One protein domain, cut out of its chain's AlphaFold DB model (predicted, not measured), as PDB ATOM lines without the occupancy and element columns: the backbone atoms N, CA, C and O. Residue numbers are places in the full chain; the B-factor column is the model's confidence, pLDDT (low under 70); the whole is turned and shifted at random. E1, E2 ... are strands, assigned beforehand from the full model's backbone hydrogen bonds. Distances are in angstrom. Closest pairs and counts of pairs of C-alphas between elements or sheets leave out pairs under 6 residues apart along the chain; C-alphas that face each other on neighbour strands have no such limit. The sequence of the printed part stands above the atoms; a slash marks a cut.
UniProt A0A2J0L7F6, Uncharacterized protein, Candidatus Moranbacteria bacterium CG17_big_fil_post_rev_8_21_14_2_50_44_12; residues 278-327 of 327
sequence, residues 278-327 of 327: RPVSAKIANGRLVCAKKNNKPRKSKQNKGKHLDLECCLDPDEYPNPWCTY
ATOM      1  N   ARG A 278      41.146  33.992 -33.500       94.62
ATOM      2  CA  ARG A 278      40.870  34.957 -32.429       94.62
ATOM      3  C   ARG A 278      39.381  35.328 -32.425       94.62
ATOM      4  O   ARG A 278      38.809  35.465 -33.506       94.62
ATOM      5  N   PRO A 279      38.773  35.513 -31.241       95.19
ATOM      6  CA  PRO A 279      37.389  35.947 -31.128       95.19
ATOM      7  C   PRO A 279      37.205  37.298 -31.826       95.19
ATOM      8  O   PRO A 279      38.057  38.184 -31.743       95.19
ATOM      9  N   VAL A 280      36.088  37.425 -32.533       94.31
ATOM     10  CA  VAL A 280      35.662  38.620 -33.264       94.31
ATOM     11  C   VAL A 280      35.181  39.701 -32.296       94.31
ATOM     12  O   VAL A 280      35.406  40.887 -32.528       94.31
ATOM     13  N   SER A 281      34.553  39.296 -31.193       93.12
ATOM     14  CA  SER A 281      34.044  40.195 -30.160       93.12
ATOM     15  C   SER A 281      34.579  39.752 -28.806       93.12
ATOM     16  O   SER A 281      34.401  38.613 -28.413       93.12
ATOM     17  N   ALA A 282      35.280  40.622 -28.088       95.56
ATOM     18  CA  ALA A 282      35.750  40.333 -26.737       95.56
ATOM     19  C   ALA A 282      36.080  41.637 -26.013       95.56
ATOM     20  O   ALA A 282      36.438  42.639 -26.635       95.56
ATOM     21  N   LYS A 283      36.012  41.619 -24.683       96.44
ATOM     22  CA  LYS A 283      36.525  42.693 -23.829       96.44
ATOM     23  C   LYS A 283      37.835  42.245 -23.190       96.44
ATOM     24  O   LYS A 283      37.951  41.103 -22.773       96.44
ATOM     25  N   ILE A 284      38.811  43.139 -23.056       96.56
ATOM     26  CA  ILE A 284      40.022  42.854 -22.275       96.56
ATOM     27  C   ILE A 284      39.764  43.212 -20.805       96.56
ATOM     28  O   ILE A 284      39.412  44.349 -20.492       96.56
ATOM     29  N   ALA A 285      39.955  42.254 -19.897       95.44
ATOM     30  CA  ALA A 285      39.951  42.456 -18.450       95.44
ATOM     31  C   ALA A 285      41.204  41.798 -17.853       95.44
ATOM     32  O   ALA A 285      41.440  40.610 -18.056       95.44
ATOM     33  N   ASN A 286      42.040  42.573 -17.153       95.31
ATOM     34  CA  ASN A 286      43.310  42.105 -16.573       95.31
ATOM     35  C   ASN A 286      44.237  41.398 -17.588       95.31
ATOM     36  O   ASN A 286      44.851  40.378 -17.282       95.31
ATOM     37  N   GLY A 287      44.297  41.905 -18.824       95.44
ATOM     38  CA  GLY A 287      45.110  41.319 -19.896       95.44
ATOM     39  C   GLY A 287      44.554  40.022 -20.499       95.44
ATOM     40  O   GLY A 287      45.243  39.389 -21.295       95.44
ATOM     41  N   ARG A 288      43.326  39.617 -20.147       95.75
ATOM     42  CA  ARG A 288      42.646  38.429 -20.690       95.75
ATOM     43  C   ARG A 288      41.401  38.826 -21.480       95.75
ATOM     44  O   ARG A 288      40.739  39.797 -21.122       95.75
ATOM     45  N   LEU A 289      41.092  38.091 -22.549       96.44
ATOM     46  CA  LEU A 289      39.867  38.284 -23.332       96.44
ATOM     47  C   LEU A 289      38.700  37.627 -22.593       96.44
ATOM     48  O   LEU A 289      38.766  36.445 -22.286       96.44
ATOM     49  N   VAL A 290      37.657  38.389 -22.292       96.19
ATOM     50  CA  VAL A 290      36.447  37.961 -21.576       96.19
ATOM     51  C   VAL A 290      35.202  38.391 -22.353       96.19
ATOM     52  O   VAL A 290      35.286  39.240 -23.248       96.19
ATOM     53  N   CYS A 291      34.035  37.852 -21.992       96.38
ATOM     54  CA  CYS A 291      32.761  38.219 -22.612       96.38
ATOM     55  C   CYS A 291      32.520  39.740 -22.562       96.38
ATOM     56  O   CYS A 291      32.557  40.367 -21.497       96.38
ATOM     57  N   ALA A 292      32.252  40.353 -23.721       95.25
ATOM     58  CA  ALA A 292      31.956  41.788 -23.814       95.25
ATOM     59  C   ALA A 292      30.537  42.134 -23.327       95.25
ATOM     60  O   ALA A 292      30.282  43.247 -22.859       95.25
ATOM     61  N   LYS A 293      29.612  41.173 -23.421       92.88
ATOM     62  CA  LYS A 293      28.199  41.339 -23.076       92.88
ATOM     63  C   LYS A 293      27.982  41.031 -21.593       92.88
ATOM     64  O   LYS A 293      28.165  39.904 -21.143       92.88
ATOM     65  N   LYS A 294      27.540  42.022 -20.816       85.94
ATOM     66  CA  LYS A 294      27.051  41.774 -19.450       85.94
ATOM     67  C   LYS A 294      25.712  41.037 -19.531       85.94
ATOM     68  O   LYS A 294      24.828  41.484 -20.254       85.94
ATOM     69  N   ASN A 295      25.557  39.952 -18.772       84.00
ATOM     70  CA  ASN A 295      24.333  39.139 -18.722       84.00
ATOM     71  C   ASN A 295      23.904  38.570 -20.087       84.00
ATOM     72  O   ASN A 295      22.712  38.594 -20.410       84.00
ATOM     73  N   ASN A 296      24.850  38.069 -20.895       79.75
ATOM     74  CA  ASN A 296      24.466  37.324 -22.093       79.75
ATOM     75  C   ASN A 296      23.581  36.140 -21.672       79.75
ATOM     76  O   ASN A 296      23.940  35.397 -20.760       79.75
ATOM     77  N   LYS A 297      22.399  36.010 -22.281       84.25
ATOM     78  CA  LYS A 297      21.501  34.877 -22.040       84.25
ATOM     79  C   LYS A 297      21.741  33.871 -23.156       84.25
ATOM     80  O   LYS A 297      21.183  34.080 -24.238       84.25
ATOM     81  N   PRO A 298      22.546  32.829 -22.910       80.50
ATOM     82  CA  PRO A 298      22.939  31.911 -23.957       80.50
ATOM     83  C   PRO A 298      21.719  31.259 -24.606       80.50
ATOM     84  O   PRO A 298      20.775  30.848 -23.918       80.50
ATOM     85  N   ARG A 299      21.705  31.180 -25.935       78.00
ATOM     86  CA  ARG A 299      20.622  30.546 -26.696       78.00
ATOM     87  C   ARG A 299      21.221  29.555 -27.673       78.00
ATOM     88  O   ARG A 299      22.071  29.924 -28.464       78.00
ATOM     89  N   LYS A 300      20.696  28.327 -27.673       77.75
ATOM     90  CA  LYS A 300      21.062  27.328 -28.681       77.75
ATOM     91  C   LYS A 300      20.726  27.852 -30.073       77.75
ATOM     92  O   LYS A 300      19.579  28.255 -30.315       77.75
ATOM     93  N   SER A 301      21.693  27.808 -30.981       72.69
ATOM     94  CA  SER A 301      21.463  28.117 -32.383       72.69
ATOM     95  C   SER A 301      20.483  27.112 -32.990       72.69
ATOM     96  O   SER A 301      20.490  25.915 -32.694       72.69
ATOM     97  N   LYS A 302      19.604  27.601 -33.871       76.94
ATOM     98  CA  LYS A 302      18.750  26.741 -34.709       76.94
ATOM     99  C   LYS A 302      19.412  26.397 -36.046       76.94
ATOM    100  O   LYS A 302      18.946  25.488 -36.731       76.94
ATOM    101  N   GLN A 303      20.469  27.117 -36.420       66.19
ATOM    102  CA  GLN A 303      21.225  26.927 -37.654       66.19
ATOM    103  C   GLN A 303      22.520  26.181 -37.326       66.19
ATOM    104  O   GLN A 303      23.293  26.636 -36.494       66.19
ATOM    105  N   ASN A 304      22.731  25.040 -37.987       64.56
ATOM    106  CA  ASN A 304      23.837  24.099 -37.777       64.56
ATOM    107  C   ASN A 304      23.840  23.431 -36.392       64.56
ATOM    108  O   ASN A 304      24.349  23.955 -35.416       64.56
ATOM    109  N   LYS A 305      23.331  22.193 -36.330       75.44
ATOM    110  CA  LYS A 305      23.329  21.352 -35.114       75.44
ATOM    111  C   LYS A 305      24.729  20.868 -34.684       75.44
ATOM    112  O   LYS A 305      24.833  20.050 -33.772       75.44
ATOM    113  N   GLY A 306      25.782  21.289 -35.383       79.25
ATOM    114  CA  GLY A 306      27.162  20.951 -35.056       79.25
ATOM    115  C   GLY A 306      27.719  21.955 -34.057       79.25
ATOM    116  O   GLY A 306      27.459  23.143 -34.182       79.25
ATOM    117  N   LYS A 307      28.494  21.478 -33.084       81.94
ATOM    118  CA  LYS A 307      29.179  22.362 -32.140       81.94
ATOM    119  C   LYS A 307      30.267  23.157 -32.867       81.94
ATOM    120  O   LYS A 307      31.127  22.549 -33.509       81.94
ATOM    121  N   HIS A 308      30.249  24.480 -32.755       89.12
ATOM    122  CA  HIS A 308      31.257  25.381 -33.326       89.12
ATOM    123  C   HIS A 308      32.096  26.054 -32.234       89.12
ATOM    124  O   HIS A 308      31.806  25.943 -31.048       89.12
ATOM    125  N   LEU A 309      33.207  26.676 -32.628       92.69
ATOM    126  CA  LEU A 309      34.073  27.429 -31.720       92.69
ATOM    127  C   LEU A 309      33.422  28.781 -31.395       92.69
ATOM    128  O   LEU A 309      33.003  29.470 -32.323       92.69
ATOM    129  N   ASP A 310      33.407  29.180 -30.124       92.31
ATOM    130  CA  ASP A 310      32.943  30.514 -29.726       92.31
ATOM    131  C   ASP A 310      33.840  31.612 -30.333       92.31
ATOM    132  O   ASP A 310      35.074  31.558 -30.286       92.31
ATOM    133  N   LEU A 311      33.226  32.635 -30.918       95.06
ATOM    134  CA  LEU A 311      33.921  33.783 -31.505       95.06
ATOM    135  C   LEU A 311      33.654  35.088 -30.743       95.06
ATOM    136  O   LEU A 311      34.156  36.133 -31.153       95.06
ATOM    137  N   GLU A 312      32.915  35.058 -29.637       94.94
ATOM    138  CA  GLU A 312      32.531  36.241 -28.860       94.94
ATOM    139  C   GLU A 312      33.040  36.244 -27.403       94.94
ATOM    140  O   GLU A 312      32.730  37.156 -26.627       94.94
ATOM    141  N   CYS A 313      33.813  35.227 -27.005       95.31
ATOM    142  CA  CYS A 313      34.171  34.976 -25.604       95.31
ATOM    143  C   CYS A 313      32.951  34.921 -24.672       95.31
ATOM    144  O   CYS A 313      33.078  35.192 -23.478       95.31
ATOM    145  N   CYS A 314      31.775  34.590 -25.197       94.75
ATOM    146  CA  CYS A 314      30.514  34.545 -24.475       94.75
ATOM    147  C   CYS A 314      29.889  33.161 -24.682       94.75
ATOM    148  O   CYS A 314      28.926  33.043 -25.427       94.75
ATOM    149  N   LEU A 315      30.453  32.144 -24.018       93.00
ATOM    150  CA  LEU A 315      30.192  30.728 -24.296       93.00
ATOM    151  C   LEU A 315      28.699  30.381 -24.298       93.00
ATOM    152  O   LEU A 315      28.054  30.375 -23.243       93.00
ATOM    153  N   ASP A 316      28.188  30.026 -25.473       90.56
ATOM    154  CA  ASP A 316      26.857  29.454 -25.633       90.56
ATOM    155  C   ASP A 316      26.864  27.925 -25.379       90.56
ATOM    156  O   ASP A 316      27.911  27.274 -25.422       90.56
ATOM    157  N   PRO A 317      25.714  27.289 -25.066       89.00
ATOM    158  CA  PRO A 317      25.661  25.910 -24.573       89.00
ATOM    159  C   PRO A 317      25.961  24.870 -25.665       89.00
ATOM    160  O   PRO A 317      26.152  23.690 -25.367       89.00
ATOM    161  N   ASP A 318      25.919  25.288 -26.927       88.38
ATOM    162  CA  ASP A 318      26.229  24.526 -28.132       88.38
ATOM    163  C   ASP A 318      27.612  24.854 -28.724       88.38
ATOM    164  O   ASP A 318      27.977  24.280 -29.748       88.38
ATOM    165  N   GLU A 319      28.416  25.683 -28.056       91.94
ATOM    166  CA  GLU A 319      29.750  26.086 -28.507       91.94
ATOM    167  C   GLU A 319      30.883  25.414 -27.719       91.94
ATOM    168  O   GLU A 319      30.720  24.940 -26.590       91.94
ATOM    169  N   TYR A 320      32.070  25.369 -28.323       92.56
ATOM    170  CA  TYR A 320      33.308  25.015 -27.641       92.56
ATOM    171  C   TYR A 320      34.052  26.271 -27.179       92.56
ATOM    172  O   TYR A 320      34.150  27.232 -27.949       92.56
ATOM    173  N   PRO A 321      34.659  26.238 -25.977       94.75
ATOM    174  CA  PRO A 321      35.486  27.326 -25.479       94.75
ATOM    175  C   PRO A 321      36.578  27.704 -26.476       94.75
ATOM    176  O   PRO A 321      37.354  26.858 -26.927       94.75
ATOM    177  N   ASN A 322      36.676  28.992 -26.776       95.31
ATOM    178  CA  ASN A 322      37.791  29.519 -27.531       95.31
ATOM    179  C   ASN A 322      39.028  29.602 -26.623       95.31
ATOM    180  O   ASN A 322      38.972  30.263 -25.585       95.31
ATOM    181  N   PRO A 323      40.163  28.984 -26.990       94.69
ATOM    182  CA  PRO A 323      41.377  28.994 -26.168       94.69
ATOM    183  C   PRO A 323      41.988  30.393 -25.968       94.69
ATOM    184  O   PRO A 323      42.859  30.557 -25.115       94.69
ATOM    185  N   TRP A 324      41.561  31.398 -26.742       94.75
ATOM    186  CA  TRP A 324      41.928  32.801 -26.528       94.75
ATOM    187  C   TRP A 324      41.115  33.480 -25.414       94.75
ATOM    188  O   TRP A 324      41.553  34.504 -24.890       94.75
ATOM    189  N   CYS A 325      39.946  32.940 -25.072       94.94
ATOM    190  CA  CYS A 325      38.994  33.526 -24.138       94.94
ATOM    191  C   CYS A 325      39.159  32.962 -22.720       94.94
ATOM    192  O   CYS A 325      39.586  31.832 -22.501       94.94
ATOM    193  N   THR A 326      38.807  33.779 -21.738       94.38
ATOM    194  CA  THR A 326      38.628  33.420 -20.333       94.38
ATOM    195  C   THR A 326      37.145  33.581 -20.024       94.38
ATOM    196  O   THR A 326      36.617  34.688 -20.148       94.38
ATOM    197  N   TYR A 327      36.489  32.475 -19.683       89.56
ATOM    198  CA  TYR A 327      35.050  32.401 -19.419       89.56
ATOM    199  C   TYR A 327      34.719  32.582 -17.946       89.56
ATOM    200  O   TYR A 327      35.530  32.120 -17.108       89.56
TER     201      TYR A 327
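This is residues 278 to 327 of the 327 residues of an uncharacterized protein of Candidatus Moranbacteria bacterium CG17_big_fil_post_rev_8_21_14_2_50_44_12 (UniProt A0A2J0L7F6). There is little regular structure here: a small two-strand hairpin, E1 and E2, forms one end of an elongated outline, and a long irregular chain, residues 291 to 327, swings out to the other end near Lys 305 and winds back toward the hairpin. The printed part has 50 residues and no named helix; E1 and then E2 make one antiparallel sheet, and the class is all strand, though the named elements hold only 6 residues. The whole is compact, with a radius of gyration of the C-alphas of 10.8 A, and spans 34 by 21 by 15 A.

E1, residues 283 to 285, and E2, residues 288 to 290, are antiparallel neighbours, 130 degrees between their directions, and form a hairpin with a tight link. The C-alphas of Ile 284 and Leu 289 face each other at 4.7 A. N 283 and O 290, 2.9 A apart, and N 290 and O 283, 2.8 A apart, are within hydrogen-bond range. Farther along, residues 308 to 309 pair briefly with residues 319 to 320, parallel.

E1 begins at C-alpha 283 (36.525, 42.693, -23.829) and is 6.4 A long. E2 ends at C-alpha 290 (36.447, 37.961, -21.576) and is 6.3 A long.

The two C-alphas farthest apart, of Asn 286 and Lys 305, are 34.3 A apart. The printed part has no cut and ends at Tyr 327, the chain's last residue. Mean pLDDT of the printed part is 89.4; residues 303 to 304 are under 70.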